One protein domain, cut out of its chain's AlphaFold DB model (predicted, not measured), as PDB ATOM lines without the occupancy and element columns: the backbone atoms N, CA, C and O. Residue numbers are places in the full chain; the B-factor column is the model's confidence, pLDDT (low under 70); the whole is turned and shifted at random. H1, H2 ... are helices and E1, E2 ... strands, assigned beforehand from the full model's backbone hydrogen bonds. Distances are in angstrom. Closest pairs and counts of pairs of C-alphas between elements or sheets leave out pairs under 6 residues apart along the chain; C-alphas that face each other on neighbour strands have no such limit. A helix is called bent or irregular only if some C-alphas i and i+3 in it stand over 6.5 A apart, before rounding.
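Overview. This is residues 7 to 151 of the 157 residues of a protein of Bifidobacterium breve (UniProt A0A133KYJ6). The ribbon of two strands E1 and E2, then helix H4, then H5, then the long H6 follow one another through the body, with H5 between H4 and H6. The small hairpin of E3 and E4 lies near the middle, E3 close to residues 61 to 63 of H4; the short helices H1 and H2 lie far out at one end, and H7 packs on residues 137 to 141 of H6. The printed part has 145 residues with seven named helices and four named strands, in the order E1 H1 H2 E2 H3 H4 H5 E3 E4 H6 H7, and its class is mixed, helices and strands. The two sheets, E1 - E2 and E3 - E4, are antiparallel. The whole is compact, with a radius of gyration of the C-alphas of 16.7 A and spans of 46 by 40 by 27 A.

Along the chain. Find C-alpha 7 at (14.932, -41.282, -9.401), where E1, residues 7 to 10, begins. Read on to H1, residues 19 to 22, H2, residues 25 to 28, and E2, residues 36 to 40, 13.7 A long. H3, residues 53 to 56, comes before H4, residues 61 to 71, 15.2 A long and irregular: C-alphas 62 and 65 are 7.4 A apart. H5, residues 78 to 89, measures 16.8 A; E3, residues 92 to 94, and E4, residues 109 to 111, follow. From C-alpha 125 at (-9.263, -44.340, 14.925), H6, residues 125 to 142, runs 25.9 A, and H7, residues 147 to 151, ends with C-alpha 151 at (2.826, -65.072, 4.677).

Arrangement. Between antiparallel E1 and E2, N 7 and O 39 are 2.8 A apart, within hydrogen-bond range. The closest C-alphas of E2 and H4, Ile 38 and Ala 68, are 6.7 A apart. H4 and H5 touch, about perpendicular at 79 degrees, closest at C-alphas 66 and 80, 5.5 A. H5 touches residues 126 to 134 of H6, opposite ways at a steep tilt of 39 degrees, closest at C-alphas 89 and 127, 5.5 A. H6 touches H7, closest at C-alphas 140 and 147, 6.7 A. H3 and H5 are close but not clearly touching, with C-alphas 55 and 88 5.9 A apart, as are H1 and H2, with C-alphas 21 and 27 6.5 A apart. In the hairpin E3 and E4, N 109 and O 94 are 2.8 A apart; residues 110 to 111 of E4 also pair, antiparallel, with residues 117 to 118. In H5 and H6 every O i to N i+4 pair is within hydrogen-bond range, in H4 5 of 7, and in H7 0 of 1 beside 2 of 2 O i to N i+3 pairs; H1, H2 and H3 are too short for an O i to N i+4 pair.

Size, cuts and confidence. Look for the two C-alphas farthest apart at Thr 20 and Asp 150, 50.9 A. The printed part has no cut; the links E2 to H3, E3 to E4 and E4 to H6 are long. Mean pLDDT of the printed part is 89.7, and residues 96 to 107 are under 70.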
ATOM      1  N   VAL A   7      13.978 -41.781 -10.389       97.94
ATOM      2  CA  VAL A   7      14.932 -41.282  -9.401       97.94
ATOM      3  C   VAL A   7      14.142 -40.781  -8.206       97.94
ATOM      4  O   VAL A   7      13.237 -39.967  -8.369       97.94
ATOM      5  N   ILE A   8      14.517 -41.248  -7.018       98.19
ATOM      6  CA  ILE A   8      14.147 -40.625  -5.749       98.19
ATOM      7  C   ILE A   8      15.383 -39.858  -5.299       98.19
ATOM      8  O   ILE A   8      16.431 -40.458  -5.059       98.19
ATOM      9  N   PHE A   9      15.277 -38.539  -5.224       98.31
ATOM     10  CA  PHE A   9      16.334 -37.679  -4.713       98.31
ATOM     11  C   PHE A   9      15.834 -37.004  -3.444       98.31
ATOM     12  O   PHE A   9      14.711 -36.507  -3.430       98.31
ATOM     13  N   TYR A  10      16.641 -36.995  -2.388       97.75
ATOM     14  CA  TYR A  10      16.287 -36.378  -1.114       97.75
ATOM     15  C   TYR A  10      17.546 -35.951  -0.355       97.75
ATOM     16  O   TYR A  10      18.590 -36.596  -0.480       97.75
ATOM     17  N   GLY A  11      17.446 -34.877   0.428       97.06
ATOM     18  CA  GLY A  11      18.447 -34.563   1.449       97.06
ATOM     19  C   GLY A  11      18.302 -35.503   2.646       97.06
ATOM     20  O   GLY A  11      17.192 -35.784   3.082       97.06
ATOM     21  N   ASP A  12      19.402 -36.018   3.185       93.38
ATOM     22  CA  ASP A  12      19.368 -36.879   4.370       93.38
ATOM     23  C   ASP A  12      19.195 -36.073   5.664       93.38
ATOM     24  O   ASP A  12      18.484 -36.510   6.571       93.38
ATOM     25  N   HIS A  13      19.807 -34.887   5.735       94.12
ATOM     26  CA  HIS A  13      19.574 -33.883   6.771       94.12
ATOM     27  C   HIS A  13      20.102 -32.497   6.351       94.12
ATOM     28  O   HIS A  13      20.933 -32.369   5.451       94.12
ATOM     29  N   LEU A  14      19.671 -31.434   7.040       93.62
ATOM     30  CA  LEU A  14      20.290 -30.112   6.886       93.62
ATOM     31  C   LEU A  14      21.718 -30.093   7.467       93.62
ATOM     32  O   LEU A  14      22.014 -30.824   8.419       93.62
ATOM     33  N   PRO A  15      22.629 -29.250   6.948       92.19
ATOM     34  CA  PRO A  15      23.960 -29.094   7.527       92.19
ATOM     35  C   PRO A  15      23.886 -28.507   8.946       92.19
ATOM     36  O   PRO A  15      23.133 -27.574   9.214       92.19
ATOM     37  N   GLY A  16      24.731 -28.997   9.857       89.56
ATOM     38  CA  GLY A  16      24.748 -28.612  11.280       89.56
ATOM     39  C   GLY A  16      25.252 -27.194  11.596       89.56
ATOM     40  O   GLY A  16      25.710 -26.941  12.706       89.56
ATOM     41  N   ILE A  17      25.211 -26.274  10.632       93.62
ATOM     42  CA  ILE A  17      25.732 -24.902  10.748       93.62
ATOM     43  C   ILE A  17      24.695 -23.898  11.282       93.62
ATOM     44  O   ILE A  17      25.045 -22.772  11.622       93.62
ATOM     45  N   TYR A  18      23.422 -24.287  11.387       93.12
ATOM     46  CA  TYR A  18      22.312 -23.400  11.762       93.12
ATOM     47  C   TYR A  18      22.130 -23.239  13.283       93.12
ATOM     48  O   TYR A  18      21.010 -23.275  13.790       93.12
ATOM     49  N   THR A  19      23.215 -23.048  14.039       91.69
ATOM     50  CA  THR A  19      23.181 -23.016  15.515       91.69
ATOM     51  C   THR A  19      22.287 -21.908  16.077       91.69
ATOM     52  O   THR A  19      21.577 -22.130  17.054       91.69
ATOM     53  N   THR A  20      22.271 -20.730  15.447       94.38
ATOM     54  CA  THR A  20      21.405 -19.613  15.860       94.38
ATOM     55  C   THR A  20      19.930 -19.938  15.641       94.38
ATOM     56  O   THR A  20      19.129 -19.744  16.549       94.38
ATOM     57  N   ALA A  21      19.567 -20.492  14.479       92.44
ATOM     58  CA  ALA A  21      18.186 -20.891  14.204       92.44
ATOM     59  C   ALA A  21      17.733 -22.028  15.133       92.44
ATOM     60  O   ALA A  21      16.616 -21.993  15.634       92.44
ATOM     61  N   ALA A  22      18.619 -22.988  15.422       88.62
ATOM     62  CA  ALA A  22      18.345 -24.115  16.314       88.62
ATOM     63  C   ALA A  22      18.143 -23.716  17.786       88.62
ATOM     64  O   ALA A  22      17.603 -24.504  18.560       88.62
ATOM     65  N   SER A  23      18.568 -22.512  18.188       89.94
ATOM     66  CA  SER A  23      18.302 -21.998  19.538       89.94
ATOM     67  C   SER A  23      16.826 -21.657  19.769       89.94
ATOM     68  O   SER A  23      16.362 -21.675  20.911       89.94
ATOM     69  N   ASP A  24      16.080 -21.411  18.690       90.94
ATOM     70  CA  ASP A  24      14.638 -21.214  18.719       90.94
ATOM     71  C   ASP A  24      13.919 -22.556  18.529       90.94
ATOM     72  O   ASP A  24      14.065 -23.244  17.514       90.94
ATOM     73  N   LYS A  25      13.118 -22.940  19.526       84.50
ATOM     74  CA  LYS A  25      12.382 -24.210  19.521       84.50
ATOM     75  C   LYS A  25      11.309 -24.254  18.436       84.50
ATOM     76  O   LYS A  25      10.988 -25.357  17.981       84.50
ATOM     77  N   ASP A  26      10.802 -23.106  17.996       86.00
ATOM     78  CA  ASP A  26       9.791 -23.038  16.943       86.00
ATOM     79  C   ASP A  26      10.376 -23.456  15.582       86.00
ATOM     80  O   ASP A  26       9.669 -24.021  14.746       86.00
ATOM     81  N   ASN A  27      11.701 -23.360  15.415       88.88
ATOM     82  CA  ASN A  27      12.404 -23.823  14.217       88.88
ATOM     83  C   ASN A  27      12.643 -25.343  14.177       88.88
ATOM     84  O   ASN A  27      13.188 -25.853  13.200       88.88
ATOM     85  N   THR A  28      12.246 -26.102  15.206       84.81
ATOM     86  CA  THR A  28      12.567 -27.541  15.287       84.81
ATOM     87  C   THR A  28      12.069 -28.321  14.070       84.81
ATOM     88  O   THR A  28      12.775 -29.203  13.599       84.81
ATOM     89  N   THR A  29      10.857 -28.042  13.579       85.06
ATOM     90  CA  THR A  29      10.304 -28.772  12.426       85.06
ATOM     91  C   THR A  29      11.062 -28.423  11.150       85.06
ATOM     92  O   THR A  29      11.656 -29.312  10.553       85.06
ATOM     93  N   VAL A  30      11.127 -27.134  10.803       89.69
ATOM     94  CA  VAL A  30      11.753 -26.660   9.556       89.69
ATOM     95  C   VAL A  30      13.239 -27.016   9.466       89.69
ATOM     96  O   VAL A  30      13.752 -27.292   8.390       89.69
ATOM     97  N   LEU A  31      13.947 -27.106  10.600       91.12
ATOM     98  CA  LEU A  31      15.352 -27.531  10.625       91.12
ATOM     99  C   LEU A  31      15.564 -29.034  10.363       91.12
ATOM    100  O   LEU A  31      16.705 -29.489  10.287       91.12
ATOM    101  N   HIS A  32      14.486 -29.801  10.231       90.88
ATOM    102  CA  HIS A  32      14.503 -31.215   9.863       90.88
ATOM    103  C   HIS A  32      13.643 -31.497   8.624       90.88
ATOM    104  O   HIS A  32      13.237 -32.638   8.396       90.88
ATOM    105  N   GLU A  33      13.372 -30.464   7.829       92.44
ATOM    106  CA  GLU A  33      12.718 -30.564   6.533       92.44
ATOM    107  C   GLU A  33      13.770 -30.353   5.444       92.44
ATOM    108  O   GLU A  33      14.398 -29.301   5.343       92.44
ATOM    109  N   THR A  34      13.997 -31.391   4.649       95.38
ATOM    110  CA  THR A  34      14.883 -31.364   3.484       95.38
ATOM    111  C   THR A  34      14.064 -31.538   2.220       95.38
ATOM    112  O   THR A  34      13.064 -32.258   2.223       95.38
ATOM    113  N   ASP A  35      14.537 -30.968   1.119       97.00
ATOM    114  CA  ASP A  35      13.895 -31.162  -0.173       97.00
ATOM    115  C   ASP A  35      13.972 -32.620  -0.636       97.00
ATOM    116  O   ASP A  35      14.956 -33.333  -0.396       97.00
ATOM    117  N   TYR A  36      12.939 -33.042  -1.361       97.50
ATOM    118  CA  TYR A  36      12.929 -34.300  -2.087       97.50
ATOM    119  C   TYR A  36      12.156 -34.168  -3.404       97.50
ATOM    120  O   TYR A  36      11.312 -33.287  -3.561       97.50
ATOM    121  N   PHE A  37      12.426 -35.060  -4.354       97.12
ATOM    122  CA  PHE A  37      11.585 -35.240  -5.531       97.12
ATOM    123  C   PHE A  37      11.630 -36.680  -6.044       97.12
ATOM    124  O   PHE A  37      12.624 -37.395  -5.881       97.12
ATOM    125  N   ILE A  38      10.548 -37.080  -6.714       97.62
ATOM    126  CA  ILE A  38      10.474 -38.309  -7.505       97.62
ATOM    127  C   ILE A  38      10.310 -37.897  -8.965       97.62
ATOM    128  O   ILE A  38       9.395 -37.150  -9.310       97.62
ATOM    129  N   TRP A  39      11.226 -38.344  -9.817       97.75
ATOM    130  CA  TRP A  39      11.259 -37.971 -11.227       97.75
ATOM    131  C   TRP A  39      11.499 -39.187 -12.108       97.75
ATOM    132  O   TRP A  39      12.292 -40.059 -11.763       97.75
ATOM    133  N   SER A  40      10.870 -39.198 -13.277       97.81
ATOM    134  CA  SER A  40      11.084 -40.197 -14.314       97.81
ATOM    135  C   SER A  40      11.546 -39.571 -15.625       97.81
ATOM    136  O   SER A  40      11.082 -38.500 -16.019       97.81
ATOM    137  N   ASN A  41      12.413 -40.276 -16.357       97.00
ATOM    138  CA  ASN A  41      12.768 -39.882 -17.721       97.00
ATOM    139  C   ASN A  41      11.596 -40.098 -18.698       97.00
ATOM    140  O   ASN A  41      10.662 -40.838 -18.414       97.00
ATOM    141  N   GLN A  42      11.674 -39.502 -19.893       96.62
ATOM    142  CA  GLN A  42      10.609 -39.573 -20.913       96.62
ATOM    143  C   GLN A  42      10.329 -40.987 -21.456       96.62
ATOM    144  O   GLN A  42       9.318 -41.196 -22.114       96.62
ATOM    145  N   ALA A  43      11.205 -41.962 -21.189       96.88
ATOM    146  CA  ALA A  43      10.965 -43.361 -21.540       96.88
ATOM    147  C   ALA A  43      10.005 -44.065 -20.558       96.88
ATOM    148  O   ALA A  43       9.479 -45.129 -20.877       96.88
ATOM    149  N   SER A  44       9.782 -43.502 -19.368       96.88
ATOM    150  CA  SER A  44       8.882 -44.049 -18.352       96.88
ATOM    151  C   SER A  44       7.442 -43.587 -18.563       96.88
ATOM    152  O   SER A  44       7.183 -42.407 -18.785       96.88
ATOM    153  N   ALA A  45       6.478 -44.486 -18.342       95.31
ATOM    154  CA  ALA A  45       5.055 -44.136 -18.337       95.31
ATOM    155  C   ALA A  45       4.696 -43.065 -17.284       95.31
ATOM    156  O   ALA A  45       3.720 -42.339 -17.450       95.31
ATOM    157  N   SER A  46       5.504 -42.932 -16.225       96.44
ATOM    158  CA  SER A  46       5.310 -41.940 -15.166       96.44
ATOM    159  C   SER A  46       5.929 -40.562 -15.430       96.44
ATOM    160  O   SER A  46       5.795 -39.678 -14.591       96.44
ATOM    161  N   ALA A  47       6.564 -40.328 -16.588       95.75
ATOM    162  CA  ALA A  47       7.295 -39.084 -16.885       95.75
ATOM    163  C   ALA A  47       6.473 -37.794 -16.694       95.75
ATOM    164  O   ALA A  47       7.029 -36.752 -16.351       95.75
ATOM    165  N   SER A  48       5.156 -37.872 -16.906       94.50
ATOM    166  CA  SER A  48       4.222 -36.740 -16.805       94.50
ATOM    167  C   SER A  48       3.249 -36.856 -15.627       94.50
ATOM    168  O   SER A  48       2.299 -36.079 -15.537       94.50
ATOM    169  N   ILE A  49       3.450 -37.834 -14.741       95.88
ATOM    170  CA  ILE A  49       2.590 -38.053 -13.577       95.88
ATOM    171  C   ILE A  49       2.979 -37.087 -12.455       95.88
ATOM    172  O   ILE A  49       4.142 -36.715 -12.299       95.88
ATOM    173  N   LYS A  50       1.985 -36.675 -11.670       94.56
ATOM    174  CA  LYS A  50       2.164 -35.972 -10.399       94.56
ATOM    175  C   LYS A  50       1.407 -36.738  -9.327       94.56
ATOM    176  O   LYS A  50       0.274 -37.148  -9.570       94.56
ATOM    177  N   LEU A  51       2.040 -36.920  -8.176       94.56
ATOM    178  CA  LEU A  51       1.384 -37.475  -6.997       94.56
ATOM    179  C   LEU A  51       0.392 -36.464  -6.412       94.56
ATOM    180  O   LEU A  51       0.514 -35.257  -6.649       94.56
ATOM    181  N   ASP A  52      -0.577 -36.958  -5.642       91.81
ATOM    182  CA  ASP A  52      -1.482 -36.096  -4.883       91.81
ATOM    183  C   ASP A  52      -0.676 -35.264  -3.875       91.81
ATOM    184  O   ASP A  52       0.124 -35.776  -3.091       91.81
ATOM    185  N   GLN A  53      -0.870 -33.951  -3.898       89.44
ATOM    186  CA  GLN A  53      -0.184 -33.021  -3.005       89.44
ATOM    187  C   GLN A  53      -0.588 -33.207  -1.540       89.44
ATOM    188  O   GLN A  53       0.212 -32.906  -0.656       89.44
ATOM    189  N   GLN A  54      -1.787 -33.738  -1.267       87.50
ATOM    190  CA  GLN A  54      -2.235 -34.013   0.103       87.50
ATOM    191  C   GLN A  54      -1.386 -35.081   0.798       87.50
ATOM    192  O   GLN A  54      -1.290 -35.111   2.023       87.50
ATOM    193  N   THR A  55      -0.752 -35.948   0.018       85.50
ATOM    194  CA  THR A  55       0.082 -37.038   0.513       85.50
ATOM    195  C   THR A  55       1.563 -36.799   0.203       85.50
ATOM    196  O   THR A  55       2.419 -37.277   0.938       85.50
ATOM    197  N   SER A  56       1.901 -36.019  -0.824       92.50
ATOM    198  CA  SER A  56       3.293 -35.842  -1.259       92.50
ATOM    199  C   SER A  56       3.947 -34.507  -0.877       92.50
ATOM    200  O   SER A  56       5.169 -34.423  -0.919       92.50
ATOM    201  N   ASN A  57       3.230 -33.465  -0.445       93.81
ATOM    202  CA  ASN A  57       3.912 -32.206  -0.093       93.81
ATOM    203  C   ASN A  57       4.837 -32.347   1.130       93.81
ATOM    204  O   ASN A  57       5.940 -31.809   1.127       93.81
ATOM    205  N   TYR A  58       4.404 -33.105   2.142       93.31
ATOM    206  CA  TYR A  58       5.195 -33.428   3.327       93.31
ATOM    207  C   TYR A  58       5.195 -34.934   3.539       93.31
ATOM    208  O   TYR A  58       4.141 -35.553   3.692       93.31
ATOM    209  N   THR A  59       6.384 -35.525   3.569       94.81
ATOM    210  CA  THR A  59       6.541 -36.953   3.820       94.81
ATOM    211  C   THR A  59       7.808 -37.251   4.610       94.81
ATOM    212  O   THR A  59       8.668 -36.395   4.807       94.81
ATOM    213  N   SER A  60       7.926 -38.490   5.068       93.69
ATOM    214  CA  SER A  60       9.114 -39.022   5.724       93.69
ATOM    215  C   SER A  60       9.736 -40.134   4.883       93.69
ATOM    216  O   SER A  60       9.055 -40.844   4.142       93.69
ATOM    217  N   SER A  61      11.050 -40.315   5.012       94.31
ATOM    218  CA  SER A  61      11.828 -41.213   4.148       94.31
ATOM    219  C   SER A  61      11.386 -42.681   4.181       94.31
ATOM    220  O   SER A  61      11.589 -43.410   3.210       94.31
ATOM    221  N   ASN A  62      10.706 -43.117   5.246       94.12
ATOM    222  CA  ASN A  62      10.097 -44.446   5.340       94.12
ATOM    223  C   ASN A  62       8.983 -44.691   4.302       94.12
ATOM    224  O   ASN A  62       8.653 -45.848   4.055       94.12
ATOM    225  N   TYR A  63       8.419 -43.643   3.693       96.94
ATOM    226  CA  TYR A  63       7.363 -43.751   2.684       96.94
ATOM    227  C   TYR A  63       7.847 -43.598   1.242       96.94
ATOM    228  O   TYR A  63       7.061 -43.831   0.325       96.94
ATOM    229  N   PHE A  64       9.122 -43.275   0.995       97.38
ATOM    230  CA  PHE A  64       9.602 -43.032  -0.371       97.38
ATOM    231  C   PHE A  64       9.381 -44.210  -1.321       97.38
ATOM    232  O   PHE A  64       9.043 -43.995  -2.479       97.38
ATOM    233  N   MET A  65       9.500 -45.451  -0.842       96.88
ATOM    234  CA  MET A  65       9.228 -46.621  -1.682       96.88
ATOM    235  C   MET A  65       7.742 -46.782  -2.020       96.88
ATOM    236  O   MET A  65       7.427 -47.207  -3.129       96.88
ATOM    237  N   ALA A  66       6.838 -46.417  -1.106       97.12
ATOM    238  CA  ALA A  66       5.399 -46.421  -1.369       97.12
ATOM    239  C   ALA A  66       5.030 -45.324  -2.381       97.12
ATOM    240  O   ALA A  66       4.413 -45.617  -3.401       97.12
ATOM    241  N   LEU A  67       5.523 -44.098  -2.170       97.38
ATOM    242  CA  LEU A  67       5.318 -42.971  -3.091       97.38
ATOM    243  C   LEU A  67       5.912 -43.243  -4.479       97.38
ATOM    244  O   LEU A  67       5.299 -42.915  -5.490       97.38
ATOM    245  N   ALA A  68       7.091 -43.866  -4.557       97.12
ATOM    246  CA  ALA A  68       7.695 -44.228  -5.834       97.12
ATOM    247  C   ALA A  68       6.896 -45.318  -6.558       97.12
ATOM    248  O   ALA A  68       6.746 -45.253  -7.778       97.12
ATOM    249  N   ALA A  69       6.366 -46.304  -5.828       97.00
ATOM    250  CA  ALA A  69       5.513 -47.329  -6.411       97.00
ATOM    251  C   ALA A  69       4.191 -46.743  -6.935       97.00
ATOM    252  O   ALA A  69       3.810 -47.053  -8.064       97.00
ATOM    253  N   GLU A  70       3.553 -45.847  -6.175       96.62
ATOM    254  CA  GLU A  70       2.370 -45.092  -6.614       96.62
ATOM    255  C   GLU A  70       2.685 -44.254  -7.862       96.62
ATOM    256  O   GLU A  70       2.005 -44.368  -8.880       96.62
ATOM    257  N   TYR A  71       3.780 -43.489  -7.829       97.31
ATOM    258  CA  TYR A  71       4.227 -42.643  -8.937       97.31
ATOM    259  C   TYR A  71       4.449 -43.436 -10.229       97.31
ATOM    260  O   TYR A  71       4.113 -42.973 -11.316       97.31
ATOM    261  N   MET A  72       5.022 -44.636 -10.118       96.69
ATOM    262  CA  MET A  72       5.280 -45.527 -11.251       96.69
ATOM    263  C   MET A  72       4.070 -46.378 -11.655       96.69
ATOM    264  O   MET A  72       4.171 -47.102 -12.646       96.69
ATOM    265  N   ASN A  73       2.956 -46.317 -10.914       95.88
ATOM    266  CA  ASN A  73       1.842 -47.262 -11.022       95.88
ATOM    267  C   ASN A  73       2.332 -48.729 -11.006       95.88
ATOM    268  O   ASN A  73       1.962 -49.553 -11.848       95.88
ATOM    269  N   ALA A  74       3.259 -49.028 -10.095       96.12
ATOM    270  CA  ALA A  74       3.877 -50.339  -9.975       96.12
ATOM    271  C   ALA A  74       2.988 -51.303  -9.179       96.12
ATOM    272  O   ALA A  74       2.249 -50.903  -8.282       96.12
ATOM    273  N   LYS A  75       3.116 -52.604  -9.458       97.06
ATOM    274  CA  LYS A  75       2.602 -53.634  -8.551       97.06
ATOM    275  C   LYS A  75       3.326 -53.539  -7.207       97.06
ATOM    276  O   LYS A  75       4.545 -53.366  -7.174       97.06
ATOM    277  N   ILE A  76       2.581 -53.698  -6.120       97.62
ATOM    278  CA  ILE A  76       3.082 -53.566  -4.751       97.62
ATOM    279  C   ILE A  76       2.845 -54.840  -3.945       97.62
ATOM    280  O   ILE A  76       1.967 -55.641  -4.260       97.62
ATOM    281  N   SER A  77       3.657 -55.033  -2.909       98.12
ATOM    282  CA  SER A  77       3.439 -56.063  -1.894       98.12
ATOM    283  C   SER A  77       2.436 -55.594  -0.834       98.12
ATOM    284  O   SER A  77       2.238 -54.383  -0.683       98.12
ATOM    285  N   PRO A  78       1.862 -56.509  -0.030       97.94
ATOM    286  CA  PRO A  78       1.061 -56.137   1.140       97.94
ATOM    287  C   PRO A  78       1.775 -55.165   2.096       97.94
ATOM    288  O   PRO A  78       1.143 -54.269   2.653       97.94
ATOM    289  N   TYR A  79       3.100 -55.280   2.247       97.69
ATOM    290  CA  TYR A  79       3.901 -54.327   3.018       97.69
ATOM    291  C   TYR A  79       3.853 -52.901   2.451       97.69
ATOM    292  O   TYR A  79       3.620 -51.949   3.198       97.69
ATOM    293  N   LEU A  80       4.072 -52.740   1.141       97.88
ATOM    294  CA  LEU A  80       4.001 -51.423   0.505       97.88
ATOM    295  C   LEU A  80       2.570 -50.873   0.515       97.88
ATOM    296  O   LEU A  80       2.404 -49.681   0.734       97.88
ATOM    297  N   GLU A  81       1.554 -51.725   0.380       97.62
ATOM    298  CA  GLU A  81       0.148 -51.327   0.524       97.62
ATOM    299  C   GLU A  81      -0.156 -50.799   1.936       97.62
ATOM    300  O   GLU A  81      -0.745 -49.730   2.092       97.62
ATOM    301  N   MET A  82       0.313 -51.487   2.983       97.81
ATOM    302  CA  MET A  82       0.197 -50.996   4.360       97.81
ATOM    303  C   MET A  82       0.888 -49.634   4.521       97.81
ATOM    304  O   MET A  82       0.327 -48.732   5.151       97.81
ATOM    305  N   LEU A  83       2.084 -49.453   3.946       97.62
ATOM    306  CA  LEU A  83       2.760 -48.155   3.956       97.62
ATOM    307  C   LEU A  83       1.942 -47.082   3.230       97.62
ATOM    308  O   LEU A  83       1.763 -46.017   3.809       97.62
ATOM    309  N   THR A  84       1.392 -47.359   2.046       97.06
ATOM    310  CA  THR A  84       0.526 -46.432   1.293       97.06
ATOM    311  C   THR A  84      -0.701 -46.016   2.108       97.06
ATOM    312  O   THR A  84      -1.003 -44.827   2.235       97.06
ATOM    313  N   GLN A  85      -1.385 -46.972   2.747       97.12
ATOM    314  CA  GLN A  85      -2.542 -46.676   3.596       97.12
ATOM    315  C   GLN A  85      -2.167 -45.842   4.824       97.12
ATOM    316  O   GLN A  85      -2.904 -44.926   5.201       97.12
ATOM    317  N   THR A  86      -1.026 -46.144   5.447       95.94
ATOM    318  CA  THR A  86      -0.533 -45.400   6.615       95.94
ATOM    319  C   THR A  86      -0.159 -43.976   6.217       95.94
ATOM    320  O   THR A  86      -0.585 -43.028   6.872       95.94
ATOM    321  N   GLN A  87       0.551 -43.828   5.102       95.75
ATOM    322  CA  GLN A  87       0.975 -42.566   4.510       95.75
ATOM    323  C   GLN A  87      -0.228 -41.672   4.171       95.75
ATOM    324  O   GLN A  87      -0.246 -40.501   4.536       95.75
ATOM    325  N   THR A  88      -1.293 -42.241   3.601       94.19
ATOM    326  CA  THR A  88      -2.532 -41.506   3.291       94.19
ATOM    327  C   THR A  88      -3.197 -40.911   4.541       94.19
ATOM    328  O   THR A  88      -3.859 -39.880   4.475       94.19
ATOM    329  N   GLN A  89      -3.076 -41.574   5.695       93.19
ATOM    330  CA  GLN A  89      -3.669 -41.108   6.954       93.19
ATOM    331  C   GLN A  89      -2.716 -40.237   7.783       93.19
ATOM    332  O   GLN A  89      -3.169 -39.400   8.564       93.19
ATOM    333  N   ILE A  90      -1.410 -40.479   7.662       92.44
ATOM    334  CA  ILE A  90      -0.335 -39.840   8.420       92.44
ATOM    335  C   ILE A  90       0.835 -39.594   7.448       92.44
ATOM    336  O   ILE A  90       1.754 -40.422   7.388       92.44
ATOM    337  N   PRO A  91       0.818 -38.474   6.697       92.31
ATOM    338  CA  PRO A  91       1.783 -38.218   5.623       92.31
ATOM    339  C   PRO A  91       3.244 -38.254   6.071       92.31
ATOM    340  O   PRO A  91       4.102 -38.758   5.345       92.31
ATOM    341  N   THR A  92       3.525 -37.773   7.286       92.38
ATOM    342  CA  THR A  92       4.879 -37.735   7.853       92.38
ATOM    343  C   THR A  92       4.913 -38.366   9.239       92.38
ATOM    344  O   THR A  92       4.153 -37.979  10.129       92.38
ATOM    345  N   ILE A  93       5.856 -39.288   9.443       90.31
ATOM    346  CA  ILE A  93       6.238 -39.819  10.753       90.31
ATOM    347  C   ILE A  93       7.731 -39.568  10.932       90.31
ATOM    348  O   ILE A  93       8.559 -40.189  10.270       90.31
ATOM    349  N   SER A  94       8.092 -38.685  11.858       82.88
ATOM    350  CA  SER A  94       9.491 -38.381  12.146       82.88
ATOM    351  C   SER A  94       9.857 -38.679  13.591       82.88
ATOM    352  O   SER A  94       9.072 -38.488  14.518       82.88
ATOM    353  N   ARG A  95      11.094 -39.131  13.799       70.81
ATOM    354  CA  ARG A  95      11.661 -39.427  15.119       70.81
ATOM    355  C   ARG A  95      12.232 -38.190  15.823       70.81
ATOM    356  O   ARG A  95      13.068 -38.360  16.706       70.81
ATOM    357  N   LEU A  96      11.820 -36.974  15.447       60.94
ATOM    358  CA  LEU A  96      12.297 -35.748  16.095       60.94
ATOM    359  C   LEU A  96      12.069 -35.832  17.603       60.94
ATOM    360  O   LEU A  96      10.940 -35.731  18.086       60.94
ATOM    361  N   VAL A  97      13.164 -36.024  18.334       52.62
ATOM    362  CA  VAL A  97      13.183 -36.004  19.790       52.62
ATOM    363  C   VAL A  97      13.074 -34.538  20.188       52.62
ATOM    364  O   VAL A  97      14.072 -33.840  20.337       52.62
ATOM    365  N   SER A  98      11.843 -34.043  20.327       47.59
ATOM    366  CA  SER A  98      11.625 -32.842  21.128       47.59
ATOM    367  C   SER A  98      12.128 -33.158  22.535       47.59
ATOM    368  O   SER A  98      11.810 -34.211  23.086       47.59
ATOM    369  N   SER A  99      12.946 -32.268  23.077       45.19
ATOM    370  CA  SER A  99      13.852 -32.426  24.221       45.19
ATOM    371  C   SER A  99      13.235 -32.820  25.576       45.19
ATOM    372  O   SER A  99      13.908 -32.684  26.588       45.19
ATOM    373  N   ASN A 100      12.013 -33.355  25.630       42.47
ATOM    374  CA  ASN A 100      11.327 -33.730  26.870       42.47
ATOM    375  C   ASN A 100      10.691 -35.132  26.897       42.47
ATOM    376  O   ASN A 100      10.094 -35.468  27.914       42.47
ATOM    377  N   ASN A 101      10.820 -35.963  25.859       36.88
ATOM    378  CA  ASN A 101      10.095 -37.236  25.808       36.88
ATOM    379  C   ASN A 101      11.007 -38.414  25.424       36.88
ATOM    380  O   ASN A 101      11.661 -38.417  24.380       36.88
ATOM    381  N   SER A 102      11.080 -39.384  26.335       34.94
ATOM    382  CA  SER A 102      11.967 -40.546  26.304       34.94
ATOM    383  C   SER A 102      11.516 -41.564  25.253       34.94
ATOM    384  O   SER A 102      10.355 -41.600  24.839       34.94
ATOM    385  N   TRP A 103      12.430 -42.444  24.839       36.81
ATOM    386  CA  TRP A 103      12.099 -43.600  24.004       36.81
ATOM    387  C   TRP A 103      10.934 -44.390  24.626       36.81
ATOM    388  O   TRP A 103      11.073 -44.951  25.709       36.81
ATOM    389  N   GLY A 104       9.796 -44.450  23.925       40.12
ATOM    390  CA  GLY A 104       8.649 -45.286  24.304       40.12
ATOM    391  C   GLY A 104       7.393 -44.557  24.794       40.12
ATOM    392  O   GLY A 104       6.397 -45.228  25.042       40.12
ATOM    393  N   ASP A 105       7.376 -43.220  24.879       47.38
ATOM    394  CA  ASP A 105       6.196 -42.472  25.366       47.38
ATOM    395  C   ASP A 105       5.262 -41.900  24.275       47.38
ATOM    396  O   ASP A 105       4.194 -41.368  24.582       47.38
ATOM    397  N   GLY A 106       5.635 -42.011  22.994       51.31
ATOM    398  CA  GLY A 106       4.950 -41.309  21.901       51.31
ATOM    399  C   GLY A 106       5.744 -40.166  21.256       51.31
ATOM    400  O   GLY A 106       5.156 -39.416  20.483       51.31
ATOM    401  N   SER A 107       7.053 -40.091  21.506       61.31
ATOM    402  CA  SER A 107       8.070 -39.160  20.976       61.31
ATOM    403  C   SER A 107       8.229 -39.042  19.442       61.31
ATOM    404  O   SER A 107       9.256 -38.549  18.976       61.31
ATOM    405  N   ALA A 108       7.283 -39.529  18.637       78.69
ATOM    406  CA  ALA A 108       7.284 -39.292  17.197       78.69
ATOM    407  C   ALA A 108       6.514 -38.003  16.884       78.69
ATOM    408  O   ALA A 108       5.463 -37.731  17.467       78.69
ATOM    409  N   THR A 109       7.036 -37.224  15.945       84.44
ATOM    410  CA  THR A 109       6.339 -36.085  15.353       84.44
ATOM    411  C   THR A 109       5.519 -36.581  14.169       84.44
ATOM    412  O   THR A 109       6.055 -37.250  13.286       84.44
ATOM    413  N   TYR A 110       4.230 -36.250  14.162       88.94
ATOM    414  CA  TYR A 110       3.319 -36.522  13.052       88.94
ATOM    415  C   TYR A 110       2.952 -35.195  12.404       88.94
ATOM    416  O   TYR A 110       2.593 -34.268  13.136       88.94
ATOM    417  N   LEU A 111       3.036 -35.101  11.079       90.31
ATOM    418  CA  LEU A 111       2.599 -33.912  10.340       90.31
ATOM    419  C   LEU A 111       1.403 -34.240   9.444       90.31
ATOM    420  O   LEU A 111       1.302 -35.361   8.937       90.31
ATOM    421  N   ASP A 112       0.506 -33.270   9.275       89.06
ATOM    422  CA  ASP A 112      -0.555 -33.314   8.266       89.06
ATOM    423  C   ASP A 112      -0.030 -32.925   6.870       89.06
ATOM    424  O   ASP A 112       1.146 -32.609   6.686       89.06
ATOM    425  N   ALA A 113      -0.926 -32.924   5.881       89.88
ATOM    426  CA  ALA A 113      -0.649 -32.548   4.492       89.88
ATOM    427  C   ALA A 113      -0.092 -31.122   4.306       89.88
ATOM    428  O   ALA A 113       0.466 -30.804   3.256       89.88
ATOM    429  N   ASN A 114      -0.261 -30.252   5.306       90.31
ATOM    430  CA  ASN A 114       0.179 -28.861   5.289       90.31
ATOM    431  C   ASN A 114       1.458 -28.644   6.119       90.31
ATOM    432  O   ASN A 114       1.884 -27.501   6.267       90.31
ATOM    433  N   GLY A 115       2.047 -29.707   6.684       88.38
ATOM    434  CA  GLY A 115       3.222 -29.622   7.556       88.38
ATOM    435  C   GLY A 115       2.893 -29.277   9.015       88.38
ATOM    436  O   GLY A 115       3.797 -29.069   9.826       88.38
ATOM    437  N   ASN A 116       1.612 -29.234   9.407       88.31
ATOM    438  CA  ASN A 116       1.240 -28.932  10.790       88.31
ATOM    439  C   ASN A 116       1.425 -30.152  11.688       88.31
ATOM    440  O   ASN A 116       1.028 -31.265  11.346       88.31
ATOM    441  N   ARG A 117       1.929 -29.932  12.906       87.00
ATOM    442  CA  ARG A 117       2.060 -30.994  13.909       87.00
ATOM    443  C   ARG A 117       0.699 -31.492  14.393       87.00
ATOM    444  O   ARG A 117      -0.090 -30.725  14.943       87.00
ATOM    445  N   ILE A 118       0.491 -32.804  14.324       87.06
ATOM    446  CA  ILE A 118      -0.666 -33.500  14.892       87.06
ATOM    447  C   ILE A 118      -0.235 -34.264  16.148       87.06
ATOM    448  O   ILE A 118       0.785 -34.957  16.170       87.06
ATOM    449  N   LYS A 119      -1.032 -34.194  17.219       86.12
ATOM    450  CA  LYS A 119      -0.818 -35.041  18.402       86.12
ATOM    451  C   LYS A 119      -1.423 -36.419  18.152       86.12
ATOM    452  O   LYS A 119      -2.552 -36.520  17.685       86.12
ATOM    453  N   ARG A 120      -0.754 -37.492  18.594       85.94
ATOM    454  CA  ARG A 120      -1.263 -38.876  18.450       85.94
ATOM    455  C   ARG A 120      -2.705 -39.050  18.948       85.94
ATOM    456  O   ARG A 120      -3.472 -39.807  18.364       85.94
ATOM    457  N   LYS A 121      -3.084 -38.361  20.031       87.19
ATOM    458  CA  LYS A 121      -4.444 -38.427  20.592       87.19
ATOM    459  C   LYS A 121      -5.523 -37.897  19.638       87.19
ATOM    460  O   LYS A 121      -6.637 -38.413  19.681       87.19
ATOM    461  N   ASP A 122      -5.167 -36.958  18.765       89.00
ATOM    462  CA  ASP A 122      -6.074 -36.274  17.840       89.00
ATOM    463  C   ASP A 122      -6.171 -37.014  16.488       89.00
ATOM    464  O   ASP A 122      -7.012 -36.686  15.658       89.00
ATOM    465  N   LEU A 123      -5.362 -38.064  16.280       89.62
ATOM    466  CA  LEU A 123      -5.479 -38.950  15.122       89.62
ATOM    467  C   LEU A 123      -6.825 -39.691  15.113       89.62
ATOM    468  O   LEU A 123      -7.346 -40.098  16.164       89.62
ATOM    469  N   SER A 124      -7.337 -39.945  13.906       94.50
ATOM    470  CA  SER A 124      -8.516 -40.787  13.694       94.50
ATOM    471  C   SER A 124      -8.288 -42.207  14.229       94.50
ATOM    472  O   SER A 124      -7.153 -42.661  14.397       94.50
ATOM    473  N   GLN A 125      -9.370 -42.943  14.491       96.44
ATOM    474  CA  GLN A 125      -9.263 -44.340  14.925       96.44
ATOM    475  C   GLN A 125      -8.547 -45.206  13.877       96.44
ATOM    476  O   GLN A 125      -7.701 -46.020  14.238       96.44
ATOM    477  N   LYS A 126      -8.819 -44.972  12.585       96.69
ATOM    478  CA  LYS A 126      -8.143 -45.653  11.474       96.69
ATOM    479  C   LYS A 126      -6.640 -45.358  11.456       96.69
ATOM    480  O   LYS A 126      -5.844 -46.282  11.359       96.69
ATOM    481  N   ALA A 127      -6.254 -44.090  11.596       94.56
ATOM    482  CA  ALA A 127      -4.850 -43.686  11.641       94.56
ATOM    483  C   ALA A 127      -4.109 -44.312  12.835       94.56
ATOM    484  O   ALA A 127      -2.975 -44.762  12.697       94.56
ATOM    485  N   LYS A 128      -4.761 -44.390  14.004       94.69
ATOM    486  CA  LYS A 128      -4.205 -45.061  15.190       94.69
ATOM    487  C   LYS A 128      -3.983 -46.553  14.950       94.69
ATOM    488  O   LYS A 128      -2.903 -47.033  15.274       94.69
ATOM    489  N   GLN A 129      -4.956 -47.244  14.352       97.50
ATOM    490  CA  GLN A 129      -4.828 -48.663  14.013       97.50
ATOM    491  C   GLN A 129      -3.660 -48.900  13.048       97.50
ATOM    492  O   GLN A 129      -2.775 -49.683  13.362       97.50
ATOM    493  N   LEU A 130      -3.601 -48.157  11.936       96.81
ATOM    494  CA  LEU A 130      -2.520 -48.286  10.950       96.81
ATOM    495  C   LEU A 130      -1.139 -47.994  11.548       96.81
ATOM    496  O   LEU A 130      -0.167 -48.668  11.227       96.81
ATOM    497  N   LEU A 131      -1.041 -47.012  12.448       93.56
ATOM    498  CA  LEU A 131       0.207 -46.719  13.149       93.56
ATOM    499  C   LEU A 131       0.639 -47.871  14.068       93.56
ATOM    500  O   LEU A 131       1.834 -48.140  14.196       93.56
ATOM    501  N   ASP A 132      -0.312 -48.520  14.735       94.88
ATOM    502  CA  ASP A 132      -0.028 -49.660  15.600       94.88
ATOM    503  C   ASP A 132       0.325 -50.910  14.765       94.88
ATOM    504  O   ASP A 132       1.307 -51.581  15.089       94.88
ATOM    505  N   ASP A 133      -0.344 -51.143  13.631       97.00
ATOM    506  CA  ASP A 133       0.006 -52.189  12.657       97.00
ATOM    507  C   ASP A 133       1.422 -51.975  12.100       97.00
ATOM    508  O   ASP A 133       2.260 -52.879  12.148       97.00
ATOM    509  N   TYR A 134       1.742 -50.747  11.670       95.56
ATOM    510  CA  TYR A 134       3.081 -50.371  11.216       95.56
ATOM    511  C   TYR A 134       4.144 -50.685  12.276       95.56
ATOM    512  O   TYR A 134       5.188 -51.251  11.959       95.56
ATOM    513  N   ARG A 135       3.883 -50.381  13.555       93.62
ATOM    514  CA  ARG A 135       4.811 -50.691  14.658       93.62
ATOM    515  C   ARG A 135       4.994 -52.191  14.870       93.62
ATOM    516  O   ARG A 135       6.122 -52.610  15.122       93.62
ATOM    517  N   LEU A 136       3.926 -52.984  14.776       96.75
ATOM    518  CA  LEU A 136       4.004 -54.442  14.890       96.75
ATOM    519  C   LEU A 136       4.837 -55.040  13.755       96.75
ATOM    520  O   LEU A 136       5.726 -55.846  14.026       96.75
ATOM    521  N   VAL A 137       4.619 -54.585  12.519       97.19
ATOM    522  CA  VAL A 137       5.414 -54.991  11.351       97.19
ATOM    523  C   VAL A 137       6.885 -54.614  11.537       97.19
ATOM    524  O   VAL A 137       7.756 -55.472  11.413       97.19
ATOM    525  N   GLN A 138       7.184 -53.363  11.910       95.06
ATOM    526  CA  GLN A 138       8.563 -52.923  12.167       95.06
ATOM    527  C   GLN A 138       9.231 -53.740  13.281       95.06
ATOM    528  O   GLN A 138      10.411 -54.083  13.176       95.06
ATOM    529  N   TYR A 139       8.498 -54.068  14.348       96.25
ATOM    530  CA  TYR A 139       9.014 -54.912  15.417       96.25
ATOM    531  C   TYR A 139       9.312 -56.324  14.910       96.25
ATOM    532  O   TYR A 139      10.425 -56.801  15.115       96.25
ATOM    533  N   ASP A 140       8.372 -56.968  14.213       98.00
ATOM    534  CA  ASP A 140       8.545 -58.328  13.694       98.00
ATOM    535  C   ASP A 140       9.730 -58.448  12.725       98.00
ATOM    536  O   ASP A 140      10.511 -59.390  12.833       98.00
ATOM    537  N   MET A 141       9.933 -57.438  11.873       95.56
ATOM    538  CA  MET A 141      11.053 -57.365  10.925       95.56
ATOM    539  C   MET A 141      12.427 -57.155  11.578       95.56
ATOM    540  O   MET A 141      13.445 -57.425  10.946       95.56
ATOM    541  N   THR A 142      12.490 -56.625  12.805       94.44
ATOM    542  CA  THR A 142      13.761 -56.182  13.413       94.44
ATOM    543  C   THR A 142      14.145 -56.939  14.679       94.44
ATOM    544  O   THR A 142      15.304 -57.315  14.851       94.44
ATOM    545  N   LYS A 143      13.202 -57.116  15.606       95.44
ATOM    546  CA  LYS A 143      13.422 -57.694  16.944       95.44
ATOM    547  C   LYS A 143      12.476 -58.840  17.275       95.44
ATOM    548  O   LYS A 143      12.715 -59.545  18.253       95.44
ATOM    549  N   GLY A 144      11.396 -58.988  16.516       96.25
ATOM    550  CA  GLY A 144      10.430 -60.056  16.684       96.25
ATOM    551  C   GLY A 144      10.933 -61.372  16.112       96.25
ATOM    552  O   GLY A 144      12.131 -61.653  16.089       96.25
ATOM    553  N   LYS A 145       9.988 -62.219  15.715       98.00
ATOM    554  CA  LYS A 145      10.276 -63.601  15.316       98.00
ATOM    555  C   LYS A 145      10.251 -63.793  13.802       98.00
ATOM    556  O   LYS A 145      10.524 -64.899  13.351       98.00
ATOM    557  N   GLY A 146       9.961 -62.738  13.041       97.19
ATOM    558  CA  GLY A 146       9.887 -62.783  11.587       97.19
ATOM    559  C   GLY A 146       8.672 -63.556  11.084       97.19
ATOM    560  O   GLY A 146       8.769 -64.194  10.039       97.19
ATOM    561  N   TYR A 147       7.554 -63.512  11.816       97.81
ATOM    562  CA  TYR A 147       6.308 -64.188  11.451       97.81
ATOM    563  C   TYR A 147       5.838 -63.832  10.037       97.81
ATOM    564  O   TYR A 147       5.346 -64.692   9.318       97.81
ATOM    565  N   LEU A 148       6.003 -62.575   9.617       97.69
ATOM    566  CA  LEU A 148       5.515 -62.091   8.321       97.69
ATOM    567  C   LEU A 148       6.239 -62.706   7.114       97.69
ATOM    568  O   LEU A 148       5.712 -62.649   6.002       97.69
ATOM    569  N   ASN A 149       7.411 -63.317   7.319       95.38
ATOM    570  CA  ASN A 149       8.138 -64.004   6.250       95.38
ATOM    571  C   ASN A 149       7.401 -65.256   5.747       95.38
ATOM    572  O   ASN A 149       7.599 -65.641   4.600       95.38
ATOM    573  N   ASP A 150       6.523 -65.842   6.567       96.50
ATOM    574  CA  ASP A 150       5.775 -67.059   6.230       96.50
ATOM    575  C   ASP A 150       4.459 -66.776   5.472       96.50
ATOM    576  O   ASP A 150       3.734 -67.706   5.123       96.50
ATOM    577  N   TYR A 151       4.125 -65.501   5.223       95.31
ATOM    578  CA  TYR A 151       2.826 -65.072   4.677       95.31
ATOM    579  C   TYR A 151       2.916 -64.284   3.361       95.31
ATOM    580  O   TYR A 151       1.987 -63.548   3.030       95.31
TER     581      TYR A 151